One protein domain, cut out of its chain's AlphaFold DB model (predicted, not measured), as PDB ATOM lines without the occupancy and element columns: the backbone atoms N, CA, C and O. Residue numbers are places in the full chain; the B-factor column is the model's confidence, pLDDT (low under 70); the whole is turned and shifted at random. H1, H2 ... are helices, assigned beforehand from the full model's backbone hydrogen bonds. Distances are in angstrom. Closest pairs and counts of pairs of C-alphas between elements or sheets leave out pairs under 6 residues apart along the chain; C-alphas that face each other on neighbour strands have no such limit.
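What this domain is: This is residues 311 to 367 of the 470 residues of an uncharacterized protein of Tribonema minus (UniProt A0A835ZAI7). One long helix, H1, and a shorter helix, H2, meet near their ends as an open V, joined at the corner by a short loop. Most of each arm stands free: residues 311 to 341 and residues 355 to 367. The printed part has 57 residues, with H1 then H2 along the chain and no named strand, and its class is all helix. It is extended, with a radius of gyration of the C-alphas of 18.6 A, and flat, spanning 58 by 32 by 6 A.

Where its parts are: H1, residues 311 to 343, runs 48.5 A from C-alpha 311 at (238.022, 176.789, 205.369) to C-alpha 343 at (254.340, 192.539, 248.236). H2, residues 350 to 367, measures 26.2 A and ends with C-alpha 367 at (266.744, 165.874, 240.579).

How they stand to each other: H1 and H2 are close but not clearly touching; their closest C-alphas, of Ala 342 and Ala 350, are 7.6 A apart. They run opposite ways at a steep tilt of 47 degrees. In H1 and H2 every O i to N i+4 pair is within hydrogen-bond range.

The domain as a whole: The two C-alphas farthest apart, of Gly 311 and His 348, are 58.6 A apart. The printed part has no cut, and the link from H1 to H2 is short. Mean pLDDT of the printed part is 70.5; 25 residues are under 70, among them 347 to 356.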
ATOM      1  N   GLY A 311     238.599 175.930 204.317       79.38
ATOM      2  CA  GLY A 311     238.022 176.789 205.369       79.38
ATOM      3  C   GLY A 311     238.103 176.237 206.801       79.38
ATOM      4  O   GLY A 311     238.314 177.011 207.731       79.38
ATOM      5  N   ARG A 312     238.034 174.908 206.982       78.31
ATOM      6  CA  ARG A 312     238.246 174.258 208.291       78.31
ATOM      7  C   ARG A 312     239.668 174.461 208.830       78.31
ATOM      8  O   ARG A 312     239.813 174.910 209.954       78.31
ATOM      9  N   GLN A 313     240.704 174.265 208.011       67.88
ATOM     10  CA  GLN A 313     242.102 174.458 208.432       67.88
ATOM     11  C   GLN A 313     242.381 175.910 208.853       67.88
ATOM     12  O   GLN A 313     243.122 176.146 209.805       67.88
ATOM     13  N   LEU A 314     241.754 176.887 208.185       68.44
ATOM     14  CA  LEU A 314     241.823 178.292 208.596       68.44
ATOM     15  C   LEU A 314     241.122 178.520 209.947       68.44
ATOM     16  O   LEU A 314     241.657 179.222 210.803       68.44
ATOM     17  N   GLN A 315     239.954 177.908 210.157       65.69
ATOM     18  CA  GLN A 315     239.224 177.962 211.425       65.69
ATOM     19  C   GLN A 315     240.035 177.341 212.577       65.69
ATOM     20  O   GLN A 315     240.177 177.975 213.621       65.69
ATOM     21  N   ASP A 316     240.630 176.165 212.374       64.38
ATOM     22  CA  ASP A 316     241.439 175.456 213.374       64.38
ATOM     23  C   ASP A 316     242.718 176.242 213.738       64.38
ATOM     24  O   ASP A 316     243.108 176.334 214.909       64.38
ATOM     25  N   LEU A 317     243.351 176.888 212.752       71.00
ATOM     26  CA  LEU A 317     244.519 177.747 212.962       71.00
ATOM     27  C   LEU A 317     244.154 179.033 213.726       71.00
ATOM     28  O   LEU A 317     244.872 179.421 214.648       71.00
ATOM     29  N   ILE A 318     243.007 179.654 213.422       72.88
ATOM     30  CA  ILE A 318     242.495 180.817 214.167       72.88
ATOM     31  C   ILE A 318     242.144 180.436 215.613       72.88
ATOM     32  O   ILE A 318     242.556 181.130 216.541       72.88
ATOM     33  N   VAL A 319     241.427 179.329 215.831       82.62
ATOM     34  CA  VAL A 319     241.021 178.875 217.173       82.62
ATOM     35  C   VAL A 319     242.239 178.503 218.023       82.62
ATOM     36  O   VAL A 319     242.367 178.988 219.147       82.62
ATOM     37  N   SER A 320     243.184 177.726 217.483       79.56
ATOM     38  CA  SER A 320     244.413 177.360 218.204       79.56
ATOM     39  C   SER A 320     245.366 178.545 218.425       79.56
ATOM     40  O   SER A 320     246.149 178.534 219.377       79.56
ATOM     41  N   GLY A 321     245.319 179.580 217.579       79.19
ATOM     42  CA  GLY A 321     246.014 180.851 217.800       79.19
ATOM     43  C   GLY A 321     245.389 181.662 218.939       79.19
ATOM     44  O   GLY A 321     246.088 182.071 219.867       79.19
ATOM     45  N   LEU A 322     244.063 181.833 218.918       76.06
ATOM     46  CA  LEU A 322     243.307 182.519 219.971       76.06
ATOM     47  C   LEU A 322     243.484 181.843 221.336       76.06
ATOM     48  O   LEU A 322     243.751 182.531 222.319       76.06
ATOM     49  N   GLN A 323     243.403 180.511 221.400       85.44
ATOM     50  CA  GLN A 323     243.591 179.764 222.644       85.44
ATOM     51  C   GLN A 323     244.991 179.987 223.236       85.44
ATOM     52  O   GLN A 323     245.108 180.363 224.402       85.44
ATOM     53  N   ARG A 324     246.051 179.883 222.418       76.69
ATOM     54  CA  ARG A 324     247.432 180.162 222.854       76.69
ATOM     55  C   ARG A 324     247.607 181.589 223.390       76.69
ATOM     56  O   ARG A 324     248.290 181.770 224.396       76.69
ATOM     57  N   MET A 325     246.958 182.590 222.789       57.62
ATOM     58  CA  MET A 325     246.975 183.967 223.309       57.62
ATOM     59  C   MET A 325     246.186 184.132 224.617       57.62
ATOM     60  O   MET A 325     246.609 184.893 225.489       57.62
ATOM     61  N   VAL A 326     245.062 183.432 224.791       80.88
ATOM     62  CA  VAL A 326     244.284 183.452 226.042       80.88
ATOM     63  C   VAL A 326     245.079 182.824 227.188       80.88
ATOM     64  O   VAL A 326     245.159 183.408 228.269       80.88
ATOM     65  N   ASP A 327     245.719 181.681 226.953       78.06
ATOM     66  CA  ASP A 327     246.485 180.974 227.983       78.06
ATOM     67  C   ASP A 327     247.799 181.699 228.335       78.06
ATOM     68  O   ASP A 327     248.189 181.733 229.506       78.06
ATOM     69  N   ALA A 328     248.419 182.397 227.373       73.50
ATOM     70  CA  ALA A 328     249.508 183.341 227.636       73.50
ATOM     71  C   ALA A 328     249.068 184.507 228.545       73.50
ATOM     72  O   ALA A 328     249.718 184.787 229.552       73.50
ATOM     73  N   ASN A 329     247.925 185.143 228.259       76.12
ATOM     74  CA  ASN A 329     247.401 186.227 229.097       76.12
ATOM     75  C   ASN A 329     247.031 185.751 230.514       76.12
ATOM     76  O   ASN A 329     247.313 186.450 231.487       76.12
ATOM     77  N   ARG A 330     246.452 184.548 230.652       82.62
ATOM     78  CA  ARG A 330     246.158 183.926 231.957       82.62
ATOM     79  C   ARG A 330     247.423 183.694 232.780       82.62
ATOM     80  O   ARG A 330     247.455 184.048 233.956       82.62
ATOM     81  N   ALA A 331     248.470 183.140 232.170       75.50
ATOM     82  CA  ALA A 331     249.736 182.885 232.851       75.50
ATOM     83  C   ALA A 331     250.419 184.184 233.311       75.50
ATOM     84  O   ALA A 331     250.903 184.266 234.441       75.50
ATOM     85  N   ALA A 332     250.393 185.225 232.481       68.94
ATOM     86  CA  ALA A 332     250.889 186.542 232.848       68.94
ATOM     87  C   ALA A 332     250.092 187.199 233.984       68.94
ATOM     88  O   ALA A 332     250.688 187.779 234.891       68.94
ATOM     89  N   ALA A 333     248.760 187.102 233.953       70.94
ATOM     90  CA  ALA A 333     247.900 187.608 235.019       70.94
ATOM     91  C   ALA A 333     248.188 186.890 236.348       70.94
ATOM     92  O   ALA A 333     248.407 187.551 237.359       70.94
ATOM     93  N   ALA A 334     248.303 185.556 236.333       76.81
ATOM     94  CA  ALA A 334     248.663 184.767 237.510       76.81
ATOM     95  C   ALA A 334     250.035 185.164 238.089       76.81
ATOM     96  O   ALA A 334     250.165 185.319 239.301       76.81
ATOM     97  N   ARG A 335     251.043 185.413 237.235       78.75
ATOM     98  CA  ARG A 335     252.358 185.926 237.671       78.75
ATOM     99  C   ARG A 335     252.253 187.307 238.333       78.75
ATOM    100  O   ARG A 335     252.924 187.534 239.331       78.75
ATOM    101  N   ARG A 336     251.414 188.217 237.815       75.12
ATOM    102  CA  ARG A 336     251.195 189.550 238.417       75.12
ATOM    103  C   ARG A 336     250.503 189.457 239.780       75.12
ATOM    104  O   ARG A 336     250.974 190.079 240.722       75.12
ATOM    105  N   VAL A 337     249.457 188.636 239.900       79.25
ATOM    106  CA  VAL A 337     248.758 188.394 241.178       79.25
ATOM    107  C   VAL A 337     249.699 187.772 242.215       79.25
ATOM    108  O   VAL A 337     249.713 188.210 243.359       79.25
ATOM    109  N   ALA A 338     250.546 186.816 241.819       70.19
ATOM    110  CA  ALA A 338     251.536 186.217 242.716       70.19
ATOM    111  C   ALA A 338     252.605 187.219 243.202       70.19
ATOM    112  O   ALA A 338     253.070 187.105 244.331       70.19
ATOM    113  N   VAL A 339     252.983 188.205 242.379       76.62
ATOM    114  CA  VAL A 339     253.907 189.282 242.783       76.62
ATOM    115  C   VAL A 339     253.222 190.297 243.703       76.62
ATOM    116  O   VAL A 339     253.830 190.698 244.690       76.62
ATOM    117  N   ALA A 340     251.963 190.666 243.441       71.81
ATOM    118  CA  ALA A 340     251.190 191.551 244.319       71.81
ATOM    119  C   ALA A 340     250.985 190.930 245.715       71.81
ATOM    120  O   ALA A 340     251.379 191.521 246.717       71.81
ATOM    121  N   ALA A 341     250.523 189.676 245.779       71.00
ATOM    122  CA  ALA A 341     250.356 188.945 247.037       71.00
ATOM    123  C   ALA A 341     251.678 188.739 247.809       71.00
ATOM    124  O   ALA A 341     251.669 188.596 249.030       71.00
ATOM    125  N   ALA A 342     252.828 188.737 247.121       66.88
ATOM    126  CA  ALA A 342     254.146 188.697 247.755       66.88
ATOM    127  C   ALA A 342     254.626 190.071 248.271       66.88
ATOM    128  O   ALA A 342     255.499 190.107 249.137       66.88
ATOM    129  N   ALA A 343     254.074 191.178 247.763       71.50
ATOM    130  CA  ALA A 343     254.340 192.539 248.236       71.50
ATOM    131  C   ALA A 343     253.417 192.948 249.402       71.50
ATOM    132  O   ALA A 343     253.837 193.693 250.282       71.50
ATOM    133  N   GLU A 344     252.188 192.422 249.437       71.31
ATOM    134  CA  GLU A 344     251.232 192.592 250.544       71.31
ATOM    135  C   GLU A 344     251.607 191.769 251.796       71.31
ATOM    136  O   GLU A 344     251.134 192.046 252.901       71.31
ATOM    137  N   ALA A 345     252.475 190.761 251.654       67.69
ATOM    138  CA  ALA A 345     252.962 189.954 252.768       67.69
ATOM    139  C   ALA A 345     253.855 190.790 253.716       67.69
ATOM    140  O   ALA A 345     254.812 191.423 253.262       67.69
ATOM    141  N   PRO A 346     253.616 190.783 255.045       76.12
ATOM    142  CA  PRO A 346     254.321 191.673 255.964       76.12
ATOM    143  C   PRO A 346     255.831 191.371 255.989       76.12
ATOM    144  O   PRO A 346     256.223 190.198 255.971       76.12
ATOM    145  N   PRO A 347     256.707 192.393 256.079       66.56
ATOM    146  CA  PRO A 347     258.111 192.296 255.659       66.56
ATOM    147  C   PRO A 347     258.966 191.284 256.438       66.56
ATOM    148  O   PRO A 347     259.973 190.802 255.924       66.56
ATOM    149  N   HIS A 348     258.553 190.894 257.647       68.75
ATOM    150  CA  HIS A 348     259.213 189.839 258.422       68.75
ATOM    151  C   HIS A 348     258.973 188.414 257.866       68.75
ATOM    152  O   HIS A 348     259.696 187.489 258.230       68.75
ATOM    153  N   THR A 349     258.000 188.220 256.965       59.09
ATOM    154  CA  THR A 349     257.700 186.923 256.319       59.09
ATOM    155  C   THR A 349     258.423 186.722 254.980       59.09
ATOM    156  O   THR A 349     258.720 185.585 254.605       59.09
ATOM    157  N   ALA A 350     258.798 187.810 254.297       57.09
ATOM    158  CA  ALA A 350     259.528 187.796 253.029       57.09
ATOM    159  C   ALA A 350     260.798 186.902 253.004       57.09
ATOM    160  O   ALA A 350     260.960 186.151 252.033       57.09
ATOM    161  N   PRO A 351     261.686 186.884 254.027       57.84
ATOM    162  CA  PRO A 351     262.847 185.988 254.018       57.84
ATOM    163  C   PRO A 351     262.470 184.502 254.152       57.84
ATOM    164  O   PRO A 351     263.152 183.648 253.587       57.84
ATOM    165  N   LEU A 352     261.368 184.175 254.839       66.06
ATOM    166  CA  LEU A 352     260.897 182.793 255.000       66.06
ATOM    167  C   LEU A 352     260.283 182.259 253.698       66.06
ATOM    168  O   LEU A 352     260.610 181.150 253.274       66.06
ATOM    169  N   LEU A 353     259.470 183.075 253.018       61.16
ATOM    170  CA  LEU A 353     258.937 182.766 251.686       61.16
ATOM    171  C   LEU A 353     260.066 182.615 250.652       61.16
ATOM    172  O   LEU A 353     260.071 181.663 249.871       61.16
ATOM    173  N   SER A 354     261.076 183.489 250.708       69.75
ATOM    174  CA  SER A 354     262.277 183.397 249.867       69.75
ATOM    175  C   SER A 354     263.054 182.096 250.110       69.75
ATOM    176  O   SER A 354     263.452 181.430 249.155       69.75
ATOM    177  N   ALA A 355     263.224 181.684 251.371       63.00
ATOM    178  CA  ALA A 355     263.887 180.429 251.722       63.00
ATOM    179  C   ALA A 355     263.089 179.185 251.281       63.00
ATOM    180  O   ALA A 355     263.688 178.191 250.862       63.00
ATOM    181  N   ALA A 356     261.753 179.231 251.330       66.94
ATOM    182  CA  ALA A 356     260.890 178.161 250.828       66.94
ATOM    183  C   ALA A 356     260.994 178.013 249.298       66.94
ATOM    184  O   ALA A 356     261.282 176.923 248.804       66.94
ATOM    185  N   LEU A 357     260.866 179.118 248.554       70.44
ATOM    186  CA  LEU A 357     261.000 179.141 247.090       70.44
ATOM    187  C   LEU A 357     262.409 178.742 246.620       70.44
ATOM    188  O   LEU A 357     262.560 178.071 245.595       70.44
ATOM    189  N   LEU A 358     263.449 179.105 247.380       66.38
ATOM    190  CA  LEU A 358     264.821 178.669 247.120       66.38
ATOM    191  C   LEU A 358     264.970 177.151 247.302       66.38
ATOM    192  O   LEU A 358     265.553 176.497 246.438       66.38
ATOM    193  N   ARG A 359     264.416 176.577 248.380       71.81
ATOM    194  CA  ARG A 359     264.419 175.121 248.615       71.81
ATOM    195  C   ARG A 359     263.685 174.366 247.510       71.81
ATOM    196  O   ARG A 359     264.218 173.376 247.020       71.81
ATOM    197  N   GLU A 360     262.527 174.853 247.070       68.81
ATOM    198  CA  GLU A 360     261.763 174.217 245.991       68.81
ATOM    199  C   GLU A 360     262.527 174.249 244.654       68.81
ATOM    200  O   GLU A 360     262.625 173.234 243.960       68.81
ATOM    201  N   ARG A 361     263.156 175.385 244.305       66.44
ATOM    202  CA  ARG A 361     264.051 175.459 243.136       66.44
ATOM    203  C   ARG A 361     265.236 174.505 243.266       66.44
ATOM    204  O   ARG A 361     265.522 173.784 242.315       66.44
ATOM    205  N   LEU A 362     265.910 174.472 244.415       71.81
ATOM    206  CA  LEU A 362     267.060 173.591 244.637       71.81
ATOM    207  C   LEU A 362     266.677 172.108 244.552       71.81
ATOM    208  O   LEU A 362     267.418 171.343 243.947       71.81
ATOM    209  N   GLN A 363     265.508 171.704 245.058       77.69
ATOM    210  CA  GLN A 363     264.985 170.343 244.882       77.69
ATOM    211  C   GLN A 363     264.742 170.016 243.401       77.69
ATOM    212  O   GLN A 363     265.203 168.980 242.920       77.69
ATOM    213  N   ARG A 364     264.099 170.923 242.650       68.19
ATOM    214  CA  ARG A 364     263.873 170.756 241.202       68.19
ATOM    215  C   ARG A 364     265.188 170.651 240.408       68.19
ATOM    216  O   ARG A 364     265.245 169.869 239.465       68.19
ATOM    217  N   TYR A 365     266.249 171.371 240.790       54.44
ATOM    218  CA  TYR A 365     267.569 171.257 240.147       54.44
ATOM    219  C   TYR A 365     268.386 170.036 240.608       54.44
ATOM    220  O   TYR A 365     269.081 169.435 239.791       54.44
ATOM    221  N   ALA A 366     268.283 169.618 241.873       49.91
ATOM    222  CA  ALA A 366     268.990 168.444 242.395       49.91
ATOM    223  C   ALA A 366     268.562 167.144 241.689       49.91
ATOM    224  O   ALA A 366     269.409 166.306 241.381       49.91
ATOM    225  N   VAL A 367     267.272 167.010 241.359       53.34
ATOM    226  CA  VAL A 367     266.744 165.874 240.579       53.34
ATOM    227  C   VAL A 367     267.329 165.828 239.158       53.34
ATOM    228  O   VAL A 367     267.565 164.744 238.634       53.34
TER     229      VAL A 367